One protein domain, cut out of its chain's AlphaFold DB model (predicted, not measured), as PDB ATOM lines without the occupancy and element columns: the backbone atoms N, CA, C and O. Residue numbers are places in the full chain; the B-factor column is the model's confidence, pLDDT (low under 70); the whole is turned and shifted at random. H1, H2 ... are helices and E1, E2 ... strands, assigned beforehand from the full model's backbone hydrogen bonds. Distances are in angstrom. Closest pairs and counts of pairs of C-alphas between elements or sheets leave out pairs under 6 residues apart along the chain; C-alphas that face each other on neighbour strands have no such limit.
ATOM      1  N   LYS A  21      79.807 -33.902  -4.036       63.06
ATOM      2  CA  LYS A  21      81.271 -33.916  -4.094       63.06
ATOM      3  C   LYS A  21      81.732 -33.908  -5.552       63.06
ATOM      4  O   LYS A  21      81.179 -34.641  -6.372       63.06
ATOM      5  N   THR A  22      82.769 -33.130  -5.854       65.06
ATOM      6  CA  THR A  22      83.426 -33.155  -7.168       65.06
ATOM      7  C   THR A  22      84.066 -34.530  -7.415       65.06
ATOM      8  O   THR A  22      84.464 -35.227  -6.475       65.06
ATOM      9  N   LYS A  23      84.173 -34.954  -8.682       68.12
ATOM     10  CA  LYS A  23      84.915 -36.174  -9.058       68.12
ATOM     11  C   LYS A  23      86.425 -35.925  -8.996       68.12
ATOM     12  O   LYS A  23      86.993 -35.475  -9.983       68.12
ATOM     13  N   CYS A  24      87.091 -36.225  -7.889       72.69
ATOM     14  CA  CYS A  24      88.526 -35.933  -7.755       72.69
ATOM     15  C   CYS A  24      89.430 -36.997  -8.356       72.69
ATOM     16  O   CYS A  24      89.052 -38.156  -8.522       72.69
ATOM     17  N   TRP A  25      90.673 -36.599  -8.613       74.19
ATOM     18  CA  TRP A  25      91.717 -37.525  -9.008       74.19
ATOM     19  C   TRP A  25      92.134 -38.439  -7.842       74.19
ATOM     20  O   TRP A  25      92.308 -37.991  -6.710       74.19
ATOM     21  N   LYS A  26      92.330 -39.731  -8.137       69.44
ATOM     22  CA  LYS A  26      92.804 -40.757  -7.198       69.44
ATOM     23  C   LYS A  26      94.125 -40.379  -6.510       69.44
ATOM     24  O   LYS A  26      94.253 -40.638  -5.320       69.44
ATOM     25  N   GLY A  27      95.047 -39.713  -7.216       69.88
ATOM     26  CA  GLY A  27      96.332 -39.274  -6.656       69.88
ATOM     27  C   GLY A  27      96.160 -38.387  -5.420       69.88
ATOM     28  O   GLY A  27      96.751 -38.668  -4.383       69.88
ATOM     29  N   VAL A  28      95.248 -37.408  -5.482       78.06
ATOM     30  CA  VAL A  28      94.891 -36.515  -4.358       78.06
ATOM     31  C   VAL A  28      94.411 -37.300  -3.130       78.06
ATOM     32  O   VAL A  28      94.771 -36.971  -1.999       78.06
ATOM     33  N   LEU A  29      93.626 -38.361  -3.345       78.94
ATOM     34  CA  LEU A  29      93.127 -39.218  -2.265       78.94
ATOM     35  C   LEU A  29      94.246 -40.076  -1.657       78.94
ATOM     36  O   LEU A  29      94.287 -40.256  -0.440       78.94
ATOM     37  N   GLU A  30      95.162 -40.589  -2.481       75.25
ATOM     38  CA  GLU A  30      96.296 -41.416  -2.042       75.25
ATOM     39  C   GLU A  30      97.290 -40.630  -1.175       75.25
ATOM     40  O   GLU A  30      97.827 -41.177  -0.210       75.25
ATOM     41  N   ILE A  31      97.469 -39.331  -1.441       80.62
ATOM     42  CA  ILE A  31      98.269 -38.434  -0.587       80.62
ATOM     43  C   ILE A  31      97.479 -37.845   0.597       80.62
ATOM     44  O   ILE A  31      98.015 -37.044   1.364       80.62
ATOM     45  N   GLY A  32      96.228 -38.280   0.792       85.06
ATOM     46  CA  GLY A  32      95.441 -38.032   2.001       85.06
ATOM     47  C   GLY A  32      94.595 -36.756   2.001       85.06
ATOM     48  O   GLY A  32      94.143 -36.344   3.072       85.06
ATOM     49  N   TYR A  33      94.367 -36.130   0.844       89.12
ATOM     50  CA  TYR A  33      93.501 -34.953   0.729       89.12
ATOM     51  C   TYR A  33      92.072 -35.337   0.337       89.12
ATOM     52  O   TYR A  33      91.831 -36.320  -0.359       89.12
ATOM     53  N   GLU A  34      91.105 -34.546   0.797       89.88
ATOM     54  CA  GLU A  34      89.691 -34.768   0.495       89.88
ATOM     55  C   GLU A  34      89.284 -34.150  -0.847       89.88
ATOM     56  O   GLU A  34      89.935 -33.259  -1.393       89.88
ATOM     57  N   CYS A  35      88.137 -34.596  -1.348       89.56
ATOM     58  CA  CYS A  35      87.469 -33.970  -2.472       89.56
ATOM     59  C   CYS A  35      86.795 -32.658  -2.109       89.56
ATOM     60  O   CYS A  35      86.037 -32.593  -1.130       89.56
ATOM     61  N   CYS A  36      86.976 -31.654  -2.966       90.31
ATOM     62  CA  CYS A  36      86.164 -30.458  -2.886       90.31
ATOM     63  C   CYS A  36      84.713 -30.791  -3.248       90.31
ATOM     64  O   CYS A  36      84.423 -31.683  -4.048       90.31
ATOM     65  N   ASP A  37      83.796 -30.059  -2.643       87.88
ATOM     66  CA  ASP A  37      82.393 -29.989  -3.007       87.88
ATOM     67  C   ASP A  37      82.192 -29.172  -4.290       87.88
ATOM     68  O   ASP A  37      82.965 -28.254  -4.572       87.88
ATOM     69  N   GLU A  38      81.157 -29.477  -5.067       82.50
ATOM     70  CA  GLU A  38      80.768 -28.654  -6.210       82.50
ATOM     71  C   GLU A  38      80.083 -27.356  -5.734       82.50
ATOM     72  O   GLU A  38      79.226 -27.398  -4.844       82.50
ATOM     73  N   PRO A  39      80.386 -26.195  -6.343       82.38
ATOM     74  CA  PRO A  39      81.370 -25.988  -7.406       82.38
ATOM     75  C   PRO A  39      82.809 -25.900  -6.873       82.38
ATOM     76  O   PRO A  39      83.075 -25.188  -5.898       82.38
ATOM     77  N   CYS A  40      83.761 -26.531  -7.567       86.31
ATOM     78  CA  CYS A  40      85.179 -26.344  -7.250       86.31
ATOM     79  C   CYS A  40      85.807 -25.171  -8.001       86.31
ATOM     80  O   CYS A  40      85.777 -25.111  -9.227       86.31
ATOM     81  N   THR A  41      86.429 -24.249  -7.265       89.31
ATOM     82  CA  THR A  41      87.256 -23.189  -7.858       89.31
ATOM     83  C   THR A  41      88.716 -23.613  -7.804       89.31
ATOM     84  O   THR A  41      89.299 -23.648  -6.721       89.31
ATOM     85  N   VAL A  42      89.297 -23.920  -8.966       89.12
ATOM     86  CA  VAL A  42      90.719 -24.262  -9.084       89.12
ATOM     87  C   VAL A  42      91.561 -23.018  -8.808       89.12
ATOM     88  O   VAL A  42      91.408 -21.994  -9.474       89.12
ATOM     89  N   ILE A  43      92.444 -23.106  -7.819       90.62
ATOM     90  CA  ILE A  43      93.381 -22.037  -7.446       90.62
ATOM     91  C   ILE A  43      94.840 -22.418  -7.700       90.62
ATOM     92  O   ILE A  43      95.709 -21.545  -7.696       90.62
ATOM     93  N   LEU A  44      95.110 -23.709  -7.887       85.56
ATOM     94  CA  LEU A  44      96.436 -24.262  -8.122       85.56
ATOM     95  C   LEU A  44      96.306 -25.547  -8.944       85.56
ATOM     96  O   LEU A  44      95.409 -26.344  -8.693       85.56
ATOM     97  N   THR A  45      97.227 -25.747  -9.879       83.25
ATOM     98  CA  THR A  45      97.383 -26.990 -10.637       83.25
ATOM     99  C   THR A  45      98.836 -27.424 -10.536       83.25
ATOM    100  O   THR A  45      99.738 -26.615 -10.779       83.25
ATOM    101  N   ASP A  46      99.072 -28.680 -10.183       74.56
ATOM    102  CA  ASP A  46     100.408 -29.270 -10.123       74.56
ATOM    103  C   ASP A  46     100.403 -30.731 -10.605       74.56
ATOM    104  O   ASP A  46      99.448 -31.197 -11.225       74.56
ATOM    105  N   LYS A  47     101.504 -31.456 -10.358       70.19
ATOM    106  CA  LYS A  47     101.650 -32.862 -10.764       70.19
ATOM    107  C   LYS A  47     100.642 -33.805 -10.097       70.19
ATOM    108  O   LYS A  47     100.499 -34.917 -10.583       70.19
ATOM    109  N   ASP A  48     100.025 -33.386  -8.992       74.44
ATOM    110  CA  ASP A  48      99.091 -34.148  -8.158       74.44
ATOM    111  C   ASP A  48      97.630 -33.705  -8.375       74.44
ATOM    112  O   ASP A  48      96.718 -34.332  -7.836       74.44
ATOM    113  N   GLY A  49      97.388 -32.706  -9.237       77.69
ATOM    114  CA  GLY A  49      96.082 -32.423  -9.831       77.69
ATOM    115  C   GLY A  49      95.688 -30.954  -9.817       77.69
ATOM    116  O   GLY A  49      96.521 -30.062  -9.668       77.69
ATOM    117  N   ASP A  50      94.385 -30.721  -9.970       85.94
ATOM    118  CA  ASP A  50      93.759 -29.423  -9.750       85.94
ATOM    119  C   ASP A  50      93.288 -29.310  -8.301       85.94
ATOM    120  O   ASP A  50      92.657 -30.214  -7.744       85.94
ATOM    121  N   TRP A  51      93.555 -28.161  -7.697       89.12
ATOM    122  CA  TRP A  51      93.380 -27.925  -6.274       89.12
ATOM    123  C   TRP A  51      92.495 -26.717  -6.009       89.12
ATOM    124  O   TRP A  51      92.637 -25.663  -6.637       89.12
ATOM    125  N   GLY A  52      91.621 -26.860  -5.017       92.00
ATOM    126  CA  GLY A  52      90.796 -25.801  -4.454       92.00
ATOM    127  C   GLY A  52      91.016 -25.661  -2.948       92.00
ATOM    128  O   GLY A  52      91.689 -26.476  -2.312       92.00
ATOM    129  N   ILE A  53      90.420 -24.622  -2.361       93.94
ATOM    130  CA  ILE A  53      90.331 -24.462  -0.905       93.94
ATOM    131  C   ILE A  53      88.864 -24.350  -0.502       93.94
ATOM    132  O   ILE A  53      88.140 -23.491  -1.006       93.94
ATOM    133  N   GLN A  54      88.442 -25.188   0.444       91.12
ATOM    134  CA  GLN A  54      87.113 -25.150   1.052       91.12
ATOM    135  C   GLN A  54      87.210 -25.391   2.556       91.12
ATOM    136  O   GLN A  54      87.979 -26.235   3.008       91.12
ATOM    137  N   ASN A  55      86.423 -24.650   3.343       90.19
ATOM    138  CA  ASN A  55      86.478 -24.690   4.813       90.19
ATOM    139  C   ASN A  55      87.915 -24.547   5.358       90.19
ATOM    140  O   ASN A  55      88.314 -25.281   6.262       90.19
ATOM    141  N   ASP A  56      88.696 -23.644   4.756       93.50
ATOM    142  CA  ASP A  56      90.109 -23.391   5.074       93.50
ATOM    143  C   ASP A  56      91.036 -24.616   4.923       93.50
ATOM    144  O   ASP A  56      92.115 -24.672   5.516       93.50
ATOM    145  N   LYS A  57      90.634 -25.605   4.115       94.50
ATOM    146  CA  LYS A  57      91.413 -26.812   3.814       94.50
ATOM    147  C   LYS A  57      91.632 -26.969   2.317       94.50
ATOM    148  O   LYS A  57      90.752 -26.655   1.520       94.50
ATOM    149  N   TRP A  58      92.795 -27.505   1.961       93.00
ATOM    150  CA  TRP A  58      93.080 -27.965   0.606       93.00
ATOM    151  C   TRP A  58      92.228 -29.179   0.263       93.00
ATOM    152  O   TRP A  58      92.079 -30.093   1.079       93.00
ATOM    153  N   CYS A  59      91.696 -29.183  -0.949       92.25
ATOM    154  CA  CYS A  59      90.938 -30.294  -1.490       92.25
ATOM    155  C   CYS A  59      91.146 -30.394  -3.008       92.25
ATOM    156  O   CYS A  59      91.532 -29.419  -3.659       92.25
ATOM    157  N   GLY A  60      90.914 -31.578  -3.572       90.75
ATOM    158  CA  GLY A  60      91.007 -31.799  -5.016       90.75
ATOM    159  C   GLY A  60      89.781 -31.265  -5.748       90.75
ATOM    160  O   GLY A  60      88.653 -31.583  -5.365       90.75
ATOM    161  N   CYS A  61      89.998 -30.493  -6.810       86.81
ATOM    162  CA  CYS A  61      88.965 -30.124  -7.770       86.81
ATOM    163  C   CYS A  61      88.879 -31.189  -8.861       86.81
ATOM    164  O   CYS A  61      89.875 -31.526  -9.497       86.81
ATOM    165  N   GLY A  62      87.686 -31.730  -9.088       72.19
ATOM    166  CA  GLY A  62      87.485 -32.692 -10.160       72.19
ATOM    167  C   GLY A  62      87.734 -32.140 -11.566       72.19
ATOM    168  O   GLY A  62      87.284 -31.049 -11.895       72.19
ATOM    169  N   GLY A  63      88.420 -32.936 -12.394       59.78
ATOM    170  CA  GLY A  63      88.790 -32.608 -13.783       59.78
ATOM    171  C   GLY A  63      89.226 -33.811 -14.642       59.78
ATOM    172  O   GLY A  63      89.606 -33.648 -15.794       59.78
ATOM    173  N   GLY A  64      89.142 -35.044 -14.126       51.38
ATOM    174  CA  GLY A  64      89.641 -36.257 -14.796       51.38
ATOM    175  C   GLY A  64      88.633 -36.990 -15.689       51.38
ATOM    176  O   GLY A  64      88.786 -38.190 -15.900       51.38
ATOM    177  N   GLY A  65      87.593 -36.314 -16.190       49.28
ATOM    178  CA  GLY A  65      86.487 -36.938 -16.935       49.28
ATOM    179  C   GLY A  65      86.857 -37.626 -18.256       49.28
ATOM    180  O   GLY A  65      86.016 -38.308 -18.824       49.28
ATOM    181  N   GLU A  66      88.096 -37.495 -18.725       51.88
ATOM    182  CA  GLU A  66      88.600 -38.164 -19.936       51.88
ATOM    183  C   GLU A  66      89.886 -38.971 -19.676       51.88
ATOM    184  O   GLU A  66      90.406 -39.642 -20.567       51.88
ATOM    185  N   LEU A  67      90.395 -38.955 -18.439       47.81
ATOM    186  CA  LEU A  67      91.603 -39.684 -18.063       47.81
ATOM    187  C   LEU A  67      91.305 -41.068 -17.493       47.81
ATOM    188  O   LEU A  67      92.226 -41.855 -17.418       47.81
ATOM    189  N   GLU A  68      90.068 -41.409 -17.130       49.34
ATOM    190  CA  GLU A  68      89.746 -42.741 -16.589       49.34
ATOM    191  C   GLU A  68      89.886 -43.849 -17.655       49.34
ATOM    192  O   GLU A  68      90.457 -44.904 -17.386       49.34
ATOM    193  N   GLU A  69      89.483 -43.587 -18.905       50.28
ATOM    194  CA  GLU A  69      89.705 -44.516 -20.029       50.28
ATOM    195  C   GLU A  69      91.184 -44.582 -20.445       50.28
ATOM    196  O   GLU A  69      91.693 -45.652 -20.781       50.28
ATOM    197  N   SER A  70      91.903 -43.458 -20.372       52.12
ATOM    198  CA  SER A  70      93.338 -43.403 -20.672       52.12
ATOM    199  C   SER A  70      94.185 -44.033 -19.559       52.12
ATOM    200  O   SER A  70      95.130 -44.756 -19.839       52.12
ATOM    201  N   TYR A  71      93.809 -43.841 -18.294       43.16
ATOM    202  CA  TYR A  71      94.456 -44.401 -17.110       43.16
ATOM    203  C   TYR A  71      94.265 -45.909 -17.038       43.16
ATOM    204  O   TYR A  71      95.235 -46.598 -16.778       43.16
ATOM    205  N   ASN A  72      93.085 -46.448 -17.359       50.50
ATOM    206  CA  ASN A  72      92.909 -47.903 -17.450       50.50
ATOM    207  C   ASN A  72      93.749 -48.512 -18.588       50.50
ATOM    208  O   ASN A  72      94.319 -49.584 -18.426       50.50
ATOM    209  N   LYS A  73      93.915 -47.790 -19.704       48.84
ATOM    210  CA  LYS A  73      94.805 -48.195 -20.804       48.84
ATOM    211  C   LYS A  73      96.296 -48.063 -20.460       48.84
ATOM    212  O   LYS A  73      97.116 -48.818 -20.971       48.84
ATOM    213  N   ILE A  74      96.649 -47.104 -19.607       43.12
ATOM    214  CA  ILE A  74      97.994 -46.949 -19.042       43.12
ATOM    215  C   ILE A  74      98.237 -48.012 -17.962       43.12
ATOM    216  O   ILE A  74      99.340 -48.529 -17.903       43.12
ATOM    217  N   LEU A  75      97.223 -48.399 -17.181       44.34
ATOM    218  CA  LEU A  75      97.282 -49.452 -16.162       44.34
ATOM    219  C   LEU A  75      97.499 -50.842 -16.768       44.34
ATOM    220  O   LEU A  75      98.297 -51.607 -16.244       44.34
ATOM    221  N   GLU A  76      96.893 -51.136 -17.921       47.28
ATOM    222  CA  GLU A  76      97.202 -52.354 -18.693       47.28
ATOM    223  C   GLU A  76      98.662 -52.399 -19.190       47.28
ATOM    224  O   GLU A  76      99.165 -53.463 -19.543       47.28
ATOM    225  N   MET A  77      99.356 -51.255 -19.199       47.50
ATOM    226  CA  MET A  77     100.775 -51.125 -19.550       47.50
ATOM    227  C   MET A  77     101.677 -50.896 -18.321       47.50
ATOM    228  O   MET A  77     102.895 -51.034 -18.421       47.50
TER     229      MET A  77
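AT A GLANCE: This is residues 21 to 77 of the 136 residues of the protein "Non-catalytic module family DOC2" of Piromyces sp. (strain E2) (UniProt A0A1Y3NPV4). You are looking at a small body built on a curving three-stranded sheet, with a short helix, H1, grazing it, and with a second helix, H2, sticking out as an arm through its residues 69 to 77. A long link, residues 31 to 43, runs from H1 beside E3, where residues 34 to 35 pair with residues 59 to 60, and on to E1. The printed part has 57 residues, with two named helices and three named strands in the order H1, E1, E2, E3, H2; the sheet's order is E1, E2, E3, all antiparallel, and the class is mixed, helices and strands. The whole is compact by its radius of gyration of the C-alphas, 11.6 A, yet elongated, spanning 39 by 20 by 18 A, and the arm makes the length.

IN THESE COORDINATES: Start at Lys 21 and go to C-alpha 26 at (92.804, -40.757, -7.198), where H1 begins; it holds residues 26 to 30. Past residues 31 to 43 you reach E1, residues 44 to 46, 6.7 A long. E2, residues 49 to 54, is the longest strand and measures 15.9 A from C-alpha 49 at (96.082, -32.423, -9.831) to its last. E3 holds residues 57 to 60 and is 10.1 A long. H2, residues 67 to 77, runs 14.7 A and ends at C-alpha 77 at (100.775, -51.125, -19.550).

HOW THE PARTS SIT: E1, E2 and E3 form a meander, each strand the antiparallel neighbour of the one before. In the hairpin of E1 and E2, at 150 degrees, find N 46 and O 49 at 2.9 A, within hydrogen-bond range. In the hairpin of E2 and E3, at 144 degrees, look at N 52 and O 59, 2.9 A. The pairing is staggered: E2 pairs with E1 over residues 49 to 51 and with E3 over residues 51 to 54. H1 is on the sheet but only grazes it with residues 26 to 29; the closest C-alphas of H1 and E3 are those of Val 28 and Gly 60, 6.1 A apart. H2 is not on the sheet, and it is apart from H1, E1 and E2. Every O i to N i+4 pair is within hydrogen-bond range in H1, and 6 of 7 are in H2.

THE WHOLE: The two C-alphas farthest apart are those of Asn 55 and Met 77, 38.7 A. Without residues 69 to 77, which stand free, the body has 48 residues and spans 28 by 21 by 17 A. The printed part has no cut. The link from H1 to E1 is long, that from E3 to H2 is short, and the other two are tight. Confidence is low, under 70, at residues 21 to 23, 26 to 27 and 63 to 77; the mean pLDDT is 73.9 for the printed part and 48 for H2.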